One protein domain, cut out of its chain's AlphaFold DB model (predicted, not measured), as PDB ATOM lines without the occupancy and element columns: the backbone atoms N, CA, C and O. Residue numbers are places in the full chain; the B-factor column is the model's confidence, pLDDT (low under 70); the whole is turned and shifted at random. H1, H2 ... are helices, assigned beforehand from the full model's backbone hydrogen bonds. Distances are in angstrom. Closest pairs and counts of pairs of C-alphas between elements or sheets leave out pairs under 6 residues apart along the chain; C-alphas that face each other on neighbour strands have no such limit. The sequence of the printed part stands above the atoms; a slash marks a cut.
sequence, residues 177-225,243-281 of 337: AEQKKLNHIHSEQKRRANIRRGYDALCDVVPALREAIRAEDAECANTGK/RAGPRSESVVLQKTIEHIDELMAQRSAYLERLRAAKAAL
ATOM      1  N   ALA A 177     -47.137  11.469 -15.968       87.56
ATOM      2  CA  ALA A 177     -46.716  11.446 -14.562       87.56
ATOM      3  C   ALA A 177     -46.364  10.018 -14.080       87.56
ATOM      4  O   ALA A 177     -45.436   9.831 -13.293       87.56
ATOM      5  N   GLU A 178     -47.055   9.017 -14.625       88.69
ATOM      6  CA  GLU A 178     -46.784   7.593 -14.450       88.69
ATOM      7  C   GLU A 178     -45.494   7.136 -15.151       88.69
ATOM      8  O   GLU A 178     -44.607   6.591 -14.495       88.69
ATOM      9  N   GLN A 179     -45.314   7.434 -16.443       90.62
ATOM     10  CA  GLN A 179     -44.094   7.105 -17.190       90.62
ATOM     11  C   GLN A 179     -42.841   7.738 -16.559       90.62
ATOM     12  O   GLN A 179     -41.795   7.094 -16.460       90.62
ATOM     13  N   LYS A 180     -42.950   8.974 -16.056       94.50
ATOM     14  CA  LYS A 180     -41.888   9.652 -15.303       94.50
ATOM     15  C   LYS A 180     -41.592   8.953 -13.973       94.50
ATOM     16  O   LYS A 180     -40.423   8.838 -13.608       94.50
ATOM     17  N   LYS A 181     -42.612   8.464 -13.257       95.25
ATOM     18  CA  LYS A 181     -42.436   7.676 -12.023       95.25
ATOM     19  C   LYS A 181     -41.707   6.358 -12.308       95.25
ATOM     20  O   LYS A 181     -40.756   6.040 -11.599       95.25
ATOM     21  N   LEU A 182     -42.099   5.637 -13.361       92.31
ATOM     22  CA  LEU A 182     -41.442   4.396 -13.792       92.31
ATOM     23  C   LEU A 182     -39.978   4.643 -14.195       92.31
ATOM     24  O   LEU A 182     -39.077   3.963 -13.706       92.31
ATOM     25  N   ASN A 183     -39.720   5.671 -15.009       94.44
ATOM     26  CA  ASN A 183     -38.364   6.048 -15.412       94.44
ATOM     27  C   ASN A 183     -37.487   6.469 -14.215       94.44
ATOM     28  O   ASN A 183     -36.309   6.108 -14.154       94.44
ATOM     29  N   HIS A 184     -38.055   7.173 -13.230       97.56
ATOM     30  CA  HIS A 184     -37.353   7.537 -11.998       97.56
ATOM     31  C   HIS A 184     -36.948   6.307 -11.167       97.56
ATOM     32  O   HIS A 184     -35.805   6.229 -10.720       97.56
ATOM     33  N   ILE A 185     -37.846   5.327 -11.008       95.75
ATOM     34  CA  ILE A 185     -37.544   4.073 -10.299       95.75
ATOM     35  C   ILE A 185     -36.439   3.299 -11.031       95.75
ATOM     36  O   ILE A 185     -35.431   2.952 -10.418       95.75
ATOM     37  N   HIS A 186     -36.571   3.112 -12.347       94.00
ATOM     38  CA  HIS A 186     -35.594   2.375 -13.155       94.00
ATOM     39  C   HIS A 186     -34.204   3.041 -13.175       94.00
ATOM     40  O   HIS A 186     -33.179   2.369 -13.052       94.00
ATOM     41  N   SER A 187     -34.140   4.374 -13.284       96.69
ATOM     42  CA  SER A 187     -32.866   5.110 -13.246       96.69
ATOM     43  C   SER A 187     -32.191   5.049 -11.870       96.69
ATOM     44  O   SER A 187     -30.972   4.873 -11.805       96.69
ATOM     45  N   GLU A 188     -32.953   5.103 -10.773       97.56
ATOM     46  CA  GLU A 188     -32.415   4.930  -9.418       97.56
ATOM     47  C   GLU A 188     -31.987   3.476  -9.139       97.56
ATOM     48  O   GLU A 188     -30.926   3.265  -8.549       97.56
ATOM     49  N   GLN A 189     -32.723   2.466  -9.619       97.06
ATOM     50  CA  GLN A 189     -32.297   1.057  -9.576       97.06
ATOM     51  C   GLN A 189     -30.975   0.856 -10.336       97.06
ATOM     52  O   GLN A 189     -30.011   0.334  -9.769       97.06
ATOM     53  N   LYS A 190     -30.868   1.359 -11.578       96.50
ATOM     54  CA  LYS A 190     -29.625   1.317 -12.372       96.50
ATOM     55  C   LYS A 190     -28.462   2.007 -11.647       96.50
ATOM     56  O   LYS A 190     -27.356   1.464 -11.599       96.50
ATOM     57  N   ARG A 191     -28.706   3.174 -11.039       97.56
ATOM     58  CA  ARG A 191     -27.713   3.904 -10.233       97.56
ATOM     59  C   ARG A 191     -27.256   3.091  -9.017       97.56
ATOM     60  O   ARG A 191     -26.053   2.987  -8.785       97.56
ATOM     61  N   ARG A 192     -28.181   2.483  -8.265       96.56
ATOM     62  CA  ARG A 192     -27.867   1.628  -7.102       96.56
ATOM     63  C   ARG A 192     -27.076   0.389  -7.497       96.56
ATOM     64  O   ARG A 192     -26.073   0.095  -6.853       96.56
ATOM     65  N   ALA A 193     -27.467  -0.291  -8.572       93.12
ATOM     66  CA  ALA A 193     -26.732  -1.435  -9.103       93.12
ATOM     67  C   ALA A 193     -25.285  -1.064  -9.479       93.12
ATOM     68  O   ALA A 193     -24.361  -1.810  -9.162       93.12
ATOM     69  N   ASN A 194     -25.069   0.112 -10.081       95.62
ATOM     70  CA  ASN A 194     -23.724   0.599 -10.391       95.62
ATOM     71  C   ASN A 194     -22.897   0.912  -9.129       95.62
ATOM     72  O   ASN A 194     -21.720   0.569  -9.067       95.62
ATOM     73  N   ILE A 195     -23.512   1.513  -8.103       95.19
ATOM     74  CA  ILE A 195     -22.845   1.786  -6.819       95.19
ATOM     75  C   ILE A 195     -22.424   0.479  -6.128       95.19
ATOM     76  O   ILE A 195     -21.288   0.391  -5.667       95.19
ATOM     77  N   ARG A 196     -23.286  -0.550  -6.107       94.75
ATOM     78  CA  ARG A 196     -22.946  -1.872  -5.540       94.75
ATOM     79  C   ARG A 196     -21.742  -2.507  -6.239       94.75
ATOM     80  O   ARG A 196     -20.797  -2.881  -5.559       94.75
ATOM     81  N   ARG A 197     -21.710  -2.497  -7.581       93.44
ATOM     82  CA  ARG A 197     -20.547  -2.969  -8.365       93.44
ATOM     83  C   ARG A 197     -19.248  -2.239  -7.997       93.44
ATOM     84  O   ARG A 197     -18.187  -2.850  -8.009       93.44
ATOM     85  N   GLY A 198     -19.328  -0.951  -7.655       96.25
ATOM     86  CA  GLY A 198     -18.188  -0.190  -7.137       96.25
ATOM     87  C   GLY A 198     -17.688  -0.703  -5.782       96.25
ATOM     88  O   GLY A 198     -16.484  -0.841  -5.593       96.25
ATOM     89  N   TYR A 199     -18.594  -1.038  -4.858       96.06
ATOM     90  CA  TYR A 199     -18.239  -1.654  -3.573       96.06
ATOM     91  C   TYR A 199     -17.681  -3.075  -3.724       96.06
ATOM     92  O   TYR A 199     -16.704  -3.404  -3.051       96.06
ATOM     93  N   ASP A 200     -18.240  -3.887  -4.626       93.50
ATOM     94  CA  ASP A 200     -17.705  -5.215  -4.953       93.50
ATOM     95  C   ASP A 200     -16.259  -5.103  -5.477       93.50
ATOM     96  O   ASP A 200     -15.358  -5.766  -4.965       93.50
ATOM     97  N   ALA A 201     -15.999  -4.179  -6.410       95.94
ATOM     98  CA  ALA A 201     -14.653  -3.934  -6.933       95.94
ATOM     99  C   ALA A 201     -13.658  -3.460  -5.850       95.94
ATOM    100  O   ALA A 201     -12.495  -3.863  -5.872       95.94
ATOM    101  N   LEU A 202     -14.097  -2.649  -4.875       96.44
ATOM    102  CA  LEU A 202     -13.269  -2.269  -3.720       96.44
ATOM    103  C   LEU A 202     -12.917  -3.474  -2.835       96.44
ATOM    104  O   LEU A 202     -11.780  -3.583  -2.370       96.44
ATOM    105  N   CYS A 203     -13.863  -4.398  -2.638       95.38
ATOM    106  CA  CYS A 203     -13.622  -5.635  -1.894       95.38
ATOM    107  C   CYS A 203     -12.549  -6.517  -2.551       95.38
ATOM    108  O   CYS A 203     -11.822  -7.199  -1.830       95.38
ATOM    109  N   ASP A 204     -12.424  -6.479  -3.882       95.88
ATOM    110  CA  ASP A 204     -11.456  -7.275  -4.646       95.88
ATOM    111  C   ASP A 204     -10.038  -6.683  -4.693       95.88
ATOM    112  O   ASP A 204      -9.083  -7.446  -4.880       95.88
ATOM    113  N   VAL A 205      -9.869  -5.366  -4.508       96.69
ATOM    114  CA  VAL A 205      -8.541  -4.713  -4.510       96.69
ATOM    115  C   VAL A 205      -7.940  -4.537  -3.115       96.69
ATOM    116  O   VAL A 205      -6.732  -4.703  -2.968       96.69
ATOM    117  N   VAL A 206      -8.739  -4.252  -2.080       97.50
ATOM    118  CA  VAL A 206      -8.225  -3.990  -0.720       97.50
ATOM    119  C   VAL A 206      -7.845  -5.307  -0.021       97.50
ATOM    120  O   VAL A 206      -8.745  -6.087   0.305       97.50
ATOM    121  N   PRO A 207      -6.559  -5.572   0.297       96.88
ATOM    122  CA  PRO A 207      -6.113  -6.879   0.799       96.88
ATOM    123  C   PRO A 207      -6.875  -7.366   2.038       96.88
ATOM    124  O   PRO A 207      -7.373  -8.491   2.054       96.88
ATOM    125  N   ALA A 208      -7.062  -6.484   3.024       94.56
ATOM    126  CA  ALA A 208      -7.759  -6.800   4.269       94.56
ATOM    127  C   ALA A 208      -9.233  -7.209   4.068       94.56
ATOM    128  O   ALA A 208      -9.749  -8.026   4.830       94.56
ATOM    129  N   LEU A 209      -9.915  -6.672   3.045       94.81
ATOM    130  CA  LEU A 209     -11.292  -7.059   2.721       94.81
ATOM    131  C   LEU A 209     -11.322  -8.436   2.057       94.81
ATOM    132  O   LEU A 209     -12.072  -9.302   2.500       94.81
ATOM    133  N   ARG A 210     -10.457  -8.673   1.064       95.19
ATOM    134  CA  ARG A 210     -10.325  -9.970   0.369       95.19
ATOM    135  C   ARG A 210     -10.068 -11.116   1.345       95.19
ATOM    136  O   ARG A 210     -10.636 -12.197   1.200       95.19
ATOM    137  N   GLU A 211      -9.194 -10.887   2.320       94.44
ATOM    138  CA  GLU A 211      -8.833 -11.871   3.342       94.44
ATOM    139  C   GLU A 211      -9.983 -12.130   4.315       94.44
ATOM    140  O   GLU A 211     -10.328 -13.289   4.544       94.44
ATOM    141  N   ALA A 212     -10.630 -11.074   4.821       92.00
ATOM    142  CA  ALA A 212     -11.772 -11.212   5.723       92.00
ATOM    143  C   ALA A 212     -12.980 -11.886   5.045       92.00
ATOM    144  O   ALA A 212     -13.618 -12.747   5.647       92.00
ATOM    145  N   ILE A 213     -13.253 -11.559   3.778       90.81
ATOM    146  CA  ILE A 213     -14.295 -12.201   2.965       90.81
ATOM    147  C   ILE A 213     -13.971 -13.681   2.741       90.81
ATOM    148  O   ILE A 213     -14.826 -14.532   2.961       90.81
ATOM    149  N   ARG A 214     -12.727 -14.015   2.368       90.44
ATOM    150  CA  ARG A 214     -12.303 -15.414   2.182       90.44
ATOM    151  C   ARG A 214     -12.414 -16.226   3.476       90.44
ATOM    152  O   ARG A 214     -12.777 -17.399   3.417       90.44
ATOM    153  N   ALA A 215     -12.099 -15.621   4.622       89.81
ATOM    154  CA  ALA A 215     -12.257 -16.251   5.928       89.81
ATOM    155  C   ALA A 215     -13.740 -16.499   6.258       89.81
ATOM    156  O   ALA A 215     -14.105 -17.626   6.586       89.81
ATOM    157  N   GLU A 216     -14.604 -15.493   6.085       87.06
ATOM    158  CA  GLU A 216     -16.054 -15.617   6.288       87.06
ATOM    159  C   GLU A 216     -16.683 -16.670   5.358       87.06
ATOM    160  O   GLU A 216     -17.442 -17.526   5.818       87.06
ATOM    161  N   ASP A 217     -16.337 -16.666   4.068       86.19
ATOM    162  CA  ASP A 217     -16.843 -17.633   3.087       86.19
ATOM    163  C   ASP A 217     -16.404 -19.075   3.444       86.19
ATOM    164  O   ASP A 217     -17.198 -20.016   3.322       86.19
ATOM    165  N   ALA A 218     -15.189 -19.261   3.978       86.25
ATOM    166  CA  ALA A 218     -14.699 -20.550   4.480       86.25
ATOM    167  C   ALA A 218     -15.385 -21.002   5.787       86.25
ATOM    168  O   ALA A 218     -15.727 -22.181   5.926       86.25
ATOM    169  N   GLU A 219     -15.642 -20.099   6.738       81.56
ATOM    170  CA  GLU A 219     -16.423 -20.407   7.948       81.56
ATOM    171  C   GLU A 219     -17.890 -20.733   7.621       81.56
ATOM    172  O   GLU A 219     -18.485 -21.652   8.199       81.56
ATOM    173  N   CYS A 220     -18.475 -20.025   6.656       72.88
ATOM    174  CA  CYS A 220     -19.831 -20.260   6.167       72.88
ATOM    175  C   CYS A 220     -19.953 -21.633   5.479       72.88
ATOM    176  O   CYS A 220     -20.922 -22.358   5.721       72.88
ATOM    177  N   ALA A 221     -18.939 -22.035   4.703       74.62
ATOM    178  CA  ALA A 221     -18.851 -23.374   4.121       74.62
ATOM    179  C   ALA A 221     -18.699 -24.474   5.192       74.62
ATOM    180  O   ALA A 221     -19.436 -25.463   5.169       74.62
ATOM    181  N   ASN A 222     -17.793 -24.292   6.160       69.75
ATOM    182  CA  ASN A 222     -17.484 -25.304   7.178       69.75
ATOM    183  C   ASN A 222     -18.582 -25.489   8.233       69.75
ATOM    184  O   ASN A 222     -18.823 -26.608   8.681       69.75
ATOM    185  N   THR A 223     -19.262 -24.418   8.652       63.59
ATOM    186  CA  THR A 223     -20.254 -24.511   9.742       63.59
ATOM    187  C   THR A 223     -21.545 -25.222   9.341       63.59
ATOM    188  O   THR A 223     -22.411 -25.425  10.194       63.59
ATOM    189  N   GLY A 224     -21.723 -25.576   8.061       55.16
ATOM    190  CA  GLY A 224     -22.911 -26.285   7.576       55.16
ATOM    191  C   GLY A 224     -24.220 -25.531   7.833       55.16
ATOM    192  O   GLY A 224     -25.303 -26.111   7.695       55.16
ATOM    193  N   LYS A 225     -24.136 -24.240   8.199       57.34
ATOM    194  CA  LYS A 225     -25.264 -23.333   8.390       57.34
ATOM    195  C   LYS A 225     -25.898 -23.106   7.029       57.34
ATOM    196  O   LYS A 225     -25.655 -22.098   6.367       57.34
ATOM    197  N   ARG A 243     -25.602  -7.110   5.302       60.16
ATOM    198  CA  ARG A 243     -25.229  -5.791   5.840       60.16
ATOM    199  C   ARG A 243     -24.446  -5.812   7.157       60.16
ATOM    200  O   ARG A 243     -24.016  -4.756   7.612       60.16
ATOM    201  N   ALA A 244     -24.259  -6.988   7.748       68.31
ATOM    202  CA  ALA A 244     -23.354  -7.244   8.856       68.31
ATOM    203  C   ALA A 244     -22.309  -8.269   8.396       68.31
ATOM    204  O   ALA A 244     -22.657  -9.418   8.138       68.31
ATOM    205  N   GLY A 245     -21.053  -7.833   8.288       81.81
ATOM    206  CA  GLY A 245     -19.933  -8.632   7.786       81.81
ATOM    207  C   GLY A 245     -18.811  -7.752   7.209       81.81
ATOM    208  O   GLY A 245     -18.968  -6.524   7.139       81.81
ATOM    209  N   PRO A 246     -17.691  -8.349   6.764       85.38
ATOM    210  CA  PRO A 246     -16.582  -7.646   6.113       85.38
ATOM    211  C   PRO A 246     -16.992  -6.912   4.827       85.38
ATOM    212  O   PRO A 246     -16.358  -5.922   4.474       85.38
ATOM    213  N   ARG A 247     -18.082  -7.333   4.166       87.88
ATOM    214  CA  ARG A 247     -18.655  -6.669   2.978       87.88
ATOM    215  C   ARG A 247     -19.518  -5.433   3.287       87.88
ATOM    216  O   ARG A 247     -20.027  -4.803   2.368       87.88
ATOM    217  N   SER A 248     -19.736  -5.083   4.558       92.50
ATOM    218  CA  SER A 248     -20.603  -3.948   4.907       92.50
ATOM    219  C   SER A 248     -20.018  -2.609   4.430       92.50
ATOM    220  O   SER A 248     -18.849  -2.320   4.669       92.50
ATOM    221  N   GLU A 249     -20.847  -1.769   3.793       92.38
ATOM    222  CA  GLU A 249     -20.457  -0.496   3.147       92.38
ATOM    223  C   GLU A 249     -19.468   0.340   3.988       92.38
ATOM    224  O   GLU A 249     -18.432   0.776   3.493       92.38
ATOM    225  N   SER A 250     -19.748   0.514   5.286       93.56
ATOM    226  CA  SER A 250     -18.896   1.290   6.198       93.56
ATOM    227  C   SER A 250     -17.523   0.656   6.447       93.56
ATOM    228  O   SER A 250     -16.549   1.388   6.609       93.56
ATOM    229  N   VAL A 251     -17.433  -0.678   6.502       94.38
ATOM    230  CA  VAL A 251     -16.161  -1.399   6.672       94.38
ATOM    231  C   VAL A 251     -15.353  -1.337   5.381       94.38
ATOM    232  O   VAL A 251     -14.148  -1.102   5.444       94.38
ATOM    233  N   VAL A 252     -16.012  -1.457   4.223       95.62
ATOM    234  CA  VAL A 252     -15.361  -1.330   2.912       95.62
ATOM    235  C   VAL A 252     -14.718   0.049   2.757       95.62
ATOM    236  O   VAL A 252     -13.528   0.128   2.456       95.62
ATOM    237  N   LEU A 253     -15.451   1.134   3.036       96.69
ATOM    238  CA  LEU A 253     -14.897   2.496   2.979       96.69
ATOM    239  C   LEU A 253     -13.729   2.683   3.956       96.69
ATOM    240  O   LEU A 253     -12.662   3.137   3.549       96.69
ATOM    241  N   GLN A 254     -13.903   2.289   5.221       97.19
ATOM    242  CA  GLN A 254     -12.880   2.451   6.257       97.19
ATOM    243  C   GLN A 254     -11.583   1.701   5.905       97.19
ATOM    244  O   GLN A 254     -10.500   2.281   5.959       97.19
ATOM    245  N   LYS A 255     -11.683   0.437   5.472       97.44
ATOM    246  CA  LYS A 255     -10.517  -0.368   5.069       97.44
ATOM    247  C   LYS A 255      -9.878   0.115   3.769       97.44
ATOM    248  O   LYS A 255      -8.669  -0.025   3.611       97.44
ATOM    249  N   THR A 256     -10.656   0.712   2.865       98.12
ATOM    250  CA  THR A 256     -10.118   1.354   1.655       98.12
ATOM    251  C   THR A 256      -9.262   2.571   2.015       98.12
ATOM    252  O   THR A 256      -8.165   2.705   1.481       98.12
ATOM    253  N   ILE A 257      -9.717   3.421   2.944       97.81
ATOM    254  CA  ILE A 257      -8.951   4.589   3.416       97.81
ATOM    255  C   ILE A 257      -7.639   4.137   4.069       97.81
ATOM    256  O   ILE A 257      -6.572   4.577   3.651       97.81
ATOM    257  N   GLU A 258      -7.706   3.190   5.013       97.88
ATOM    258  CA  GLU A 258      -6.518   2.635   5.684       97.88
ATOM    259  C   GLU A 258      -5.492   2.071   4.685       97.88
ATOM    260  O   GLU A 258      -4.291   2.287   4.839       97.88
ATOM    261  N   HIS A 259      -5.954   1.390   3.630       98.12
ATOM    262  CA  HIS A 259      -5.074   0.853   2.595       98.12
ATOM    263  C   HIS A 259      -4.448   1.944   1.709       98.12
ATOM    264  O   HIS A 259      -3.279   1.836   1.343       98.12
ATOM    265  N   ILE A 260      -5.183   3.014   1.386       97.88
ATOM    266  CA  ILE A 260      -4.640   4.164   0.643       97.88
ATOM    267  C   ILE A 260      -3.557   4.871   1.469       97.88
ATOM    268  O   ILE A 260      -2.483   5.158   0.937       97.88
ATOM    269  N   ASP A 261      -3.799   5.101   2.762       97.75
ATOM    270  CA  ASP A 261      -2.811   5.705   3.665       97.75
ATOM    271  C   ASP A 261      -1.548   4.832   3.780       97.75
ATOM    272  O   ASP A 261      -0.425   5.345   3.717       97.75
ATOM    273  N   GLU A 262      -1.709   3.506   3.853       97.50
ATOM    274  CA  GLU A 262      -0.588   2.561   3.832       97.50
ATOM    275  C   GLU A 262       0.201   2.630   2.514       97.50
ATOM    276  O   GLU A 262       1.426   2.758   2.542       97.50
ATOM    277  N   LEU A 263      -0.467   2.610   1.356       97.44
ATOM    278  CA  LEU A 263       0.187   2.727   0.045       97.44
ATOM    279  C   LEU A 263       0.953   4.052  -0.099       97.44
ATOM    280  O   LEU A 263       2.058   4.075  -0.649       97.44
ATOM    281  N   MET A 264       0.411   5.150   0.431       95.69
ATOM    282  CA  MET A 264       1.080   6.453   0.451       95.69
ATOM    283  C   MET A 264       2.321   6.448   1.356       95.69
ATOM    284  O   MET A 264       3.364   6.991   0.972       95.69
ATOM    285  N   ALA A 265       2.254   5.786   2.515       97.12
ATOM    286  CA  ALA A 265       3.403   5.585   3.398       97.12
ATOM    287  C   ALA A 265       4.476   4.675   2.764       97.12
ATOM    288  O   ALA A 265       5.661   5.008   2.778       97.12
ATOM    289  N   GLN A 266       4.081   3.566   2.132       97.31
ATOM    290  CA  GLN A 266       5.000   2.687   1.404       97.31
ATOM    291  C   GLN A 266       5.688   3.440   0.253       97.31
ATOM    292  O   GLN A 266       6.915   3.386   0.123       97.31
ATOM    293  N   ARG A 267       4.935   4.218  -0.541       95.69
ATOM    294  CA  ARG A 267       5.482   5.071  -1.611       95.69
ATOM    295  C   ARG A 267       6.523   6.055  -1.077       95.69
ATOM    296  O   ARG A 267       7.577   6.208  -1.697       95.69
ATOM    297  N   SER A 268       6.257   6.719   0.050       96.25
ATOM    298  CA  SER A 268       7.202   7.683   0.627       96.25
ATOM    299  C   SER A 268       8.503   7.002   1.077       96.25
ATOM    300  O   SER A 268       9.584   7.481   0.725       96.25
ATOM    301  N   ALA A 269       8.411   5.830   1.715       97.75
ATOM    302  CA  ALA A 269       9.562   5.025   2.126       97.75
ATOM    303  C   ALA A 269      10.378   4.482   0.933       97.75
ATOM    304  O   ALA A 269      11.612   4.473   0.974       97.75
ATOM    305  N   TYR A 270       9.725   4.068  -0.161       96.25
ATOM    306  CA  TYR A 270      10.424   3.675  -1.392       96.25
ATOM    307  C   TYR A 270      11.147   4.858  -2.048       96.25
ATOM    308  O   TYR A 270      12.284   4.699  -2.495       96.25
ATOM    309  N   LEU A 271      10.539   6.050  -2.063       93.00
ATOM    310  CA  LEU A 271      11.183   7.264  -2.575       93.00
ATOM    311  C   LEU A 271      12.363   7.710  -1.701       93.00
ATOM    312  O   LEU A 271      13.386   8.133  -2.239       93.00
ATOM    313  N   GLU A 272      12.268   7.594  -0.376       96.06
ATOM    314  CA  GLU A 272      13.391   7.852   0.530       96.06
ATOM    315  C   GLU A 272      14.537   6.858   0.304       96.06
ATOM    316  O   GLU A 272      15.680   7.274   0.101       96.06
ATOM    317  N   ARG A 273      14.235   5.557   0.218       96.31
ATOM    318  CA  ARG A 273      15.224   4.517  -0.105       96.31
ATOM    319  C   ARG A 273      15.891   4.760  -1.461       96.31
ATOM    320  O   ARG A 273      17.103   4.604  -1.581       96.31
ATOM    321  N   LEU A 274      15.123   5.183  -2.467       91.75
ATOM    322  CA  LEU A 274      15.634   5.543  -3.791       91.75
ATOM    323  C   LEU A 274      16.526   6.792  -3.740       91.75
ATOM    324  O   LEU A 274      17.567   6.813  -4.394       91.75
ATOM    325  N   ARG A 275      16.177   7.813  -2.945       90.69
ATOM    326  CA  ARG A 275      17.036   8.991  -2.715       90.69
ATOM    327  C   ARG A 275      18.342   8.608  -2.021       90.69
ATOM    328  O   ARG A 275      19.397   9.031  -2.482       90.69
ATOM    329  N   ALA A 276      18.288   7.780  -0.978       94.00
ATOM    330  CA  ALA A 276      19.472   7.295  -0.270       94.00
ATOM    331  C   ALA A 276      20.389   6.468  -1.190       94.00
ATOM    332  O   ALA A 276      21.593   6.710  -1.239       94.00
ATOM    333  N   ALA A 277      19.817   5.563  -1.993       92.00
ATOM    334  CA  ALA A 277      20.563   4.802  -2.995       92.00
ATOM    335  C   ALA A 277      21.203   5.712  -4.059       92.00
ATOM    336  O   ALA A 277      22.371   5.531  -4.393       92.00
ATOM    337  N   LYS A 278      20.483   6.734  -4.549       88.62
ATOM    338  CA  LYS A 278      21.041   7.739  -5.471       88.62
ATOM    339  C   LYS A 278      22.157   8.576  -4.837       88.62
ATOM    340  O   LYS A 278      23.140   8.852  -5.512       88.62
ATOM    341  N   ALA A 279      22.048   8.935  -3.559       89.69
ATOM    342  CA  ALA A 279      23.081   9.688  -2.842       89.69
ATOM    343  C   ALA A 279      24.357   8.867  -2.565       89.69
ATOM    344  O   ALA A 279      25.433   9.445  -2.425       89.69
ATOM    345  N   ALA A 280      24.256   7.535  -2.508       91.94
ATOM    346  CA  ALA A 280      25.399   6.633  -2.359       91.94
ATOM    347  C   ALA A 280      26.155   6.359  -3.677       91.94
ATOM    348  O   ALA A 280      27.227   5.754  -3.653       91.94
ATOM    349  N   LEU A 281      25.609   6.769  -4.829       89.69
ATOM    350  CA  LEU A 281      26.204   6.526  -6.144       89.69
ATOM    351  C   LEU A 281      27.171   7.656  -6.554       89.69
ATOM    352  O   LEU A 281      26.881   8.828  -6.309       89.69
TER     353      LEU A 281
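AT A GLANCE: This is residues 177 to 225 and 243 to 281 of the 337 residues of the protein "BHLH domain-containing protein" of Tulasnella calospora MUT 4182 (UniProt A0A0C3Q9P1). Three helices meet near one end each and spread from there as a flat, three-armed figure: the end of H1 and the starts of H2 and H3 make a small junction, and the rest of each helix sticks out as an arm. Residues 177 to 195, 217 to 225 and 261 to 281 stand free. The printed part has 88 residues with three named helices, in the order H1, H2, H3, and no named strand; the class is all helix. The whole is extended, with a radius of gyration of the C-alphas of 20.8 A and spans of 73 by 44 by 16 A.

HOW THE PARTS SIT: Start with H1, residues 177 to 205; a tight link of one residue leads to H2, residues 207 to 222. These two only just touch, only at the corner by their link, with 3 pairs of C-alphas within 8 A; the closest C-alphas are those of Cys 203 and Leu 209, 5.4 A apart. Their lines are about perpendicular, at 84 degrees. Past the cut, look for H3, residues 249 to 279. With its residues 249 to 256 alone it touches residues 199 to 203 of H1, closest at the C-alphas of Cys 203 and Val 252, 6.7 A; the two run the same way at a steep tilt of 44 degrees. H2 and H3 only just touch, with 3 pairs of C-alphas within 8 A, closest at Leu 209 and Val 252, 7.0 A between C-alphas; they run opposite ways at a steep tilt of 45 degrees. In H1, H2 and H3 every O i to N i+4 pair is within hydrogen-bond range.

IN THESE COORDINATES: Find C-alpha 177 at (-46.716, 11.446, -14.562); from there H1 runs 42.7 A to C-alpha 205. H2 runs 22.6 A from C-alpha 207 at (-6.113, -6.879, 0.799). H3, the longest, runs 45.1 A to C-alpha 279 at (23.081, 9.688, -2.842).

THE WHOLE: The C-alphas farthest apart, of Ala 177 and Leu 281, are 73.6 A apart. Residues 226 to 242 are not printed, and C-alphas 225 and 243 stand 17.7 A apart across this cut, which lies in the link from H2 to H3. The model's pLDDT is under 70 at residues 222 to 225 and 243 to 244.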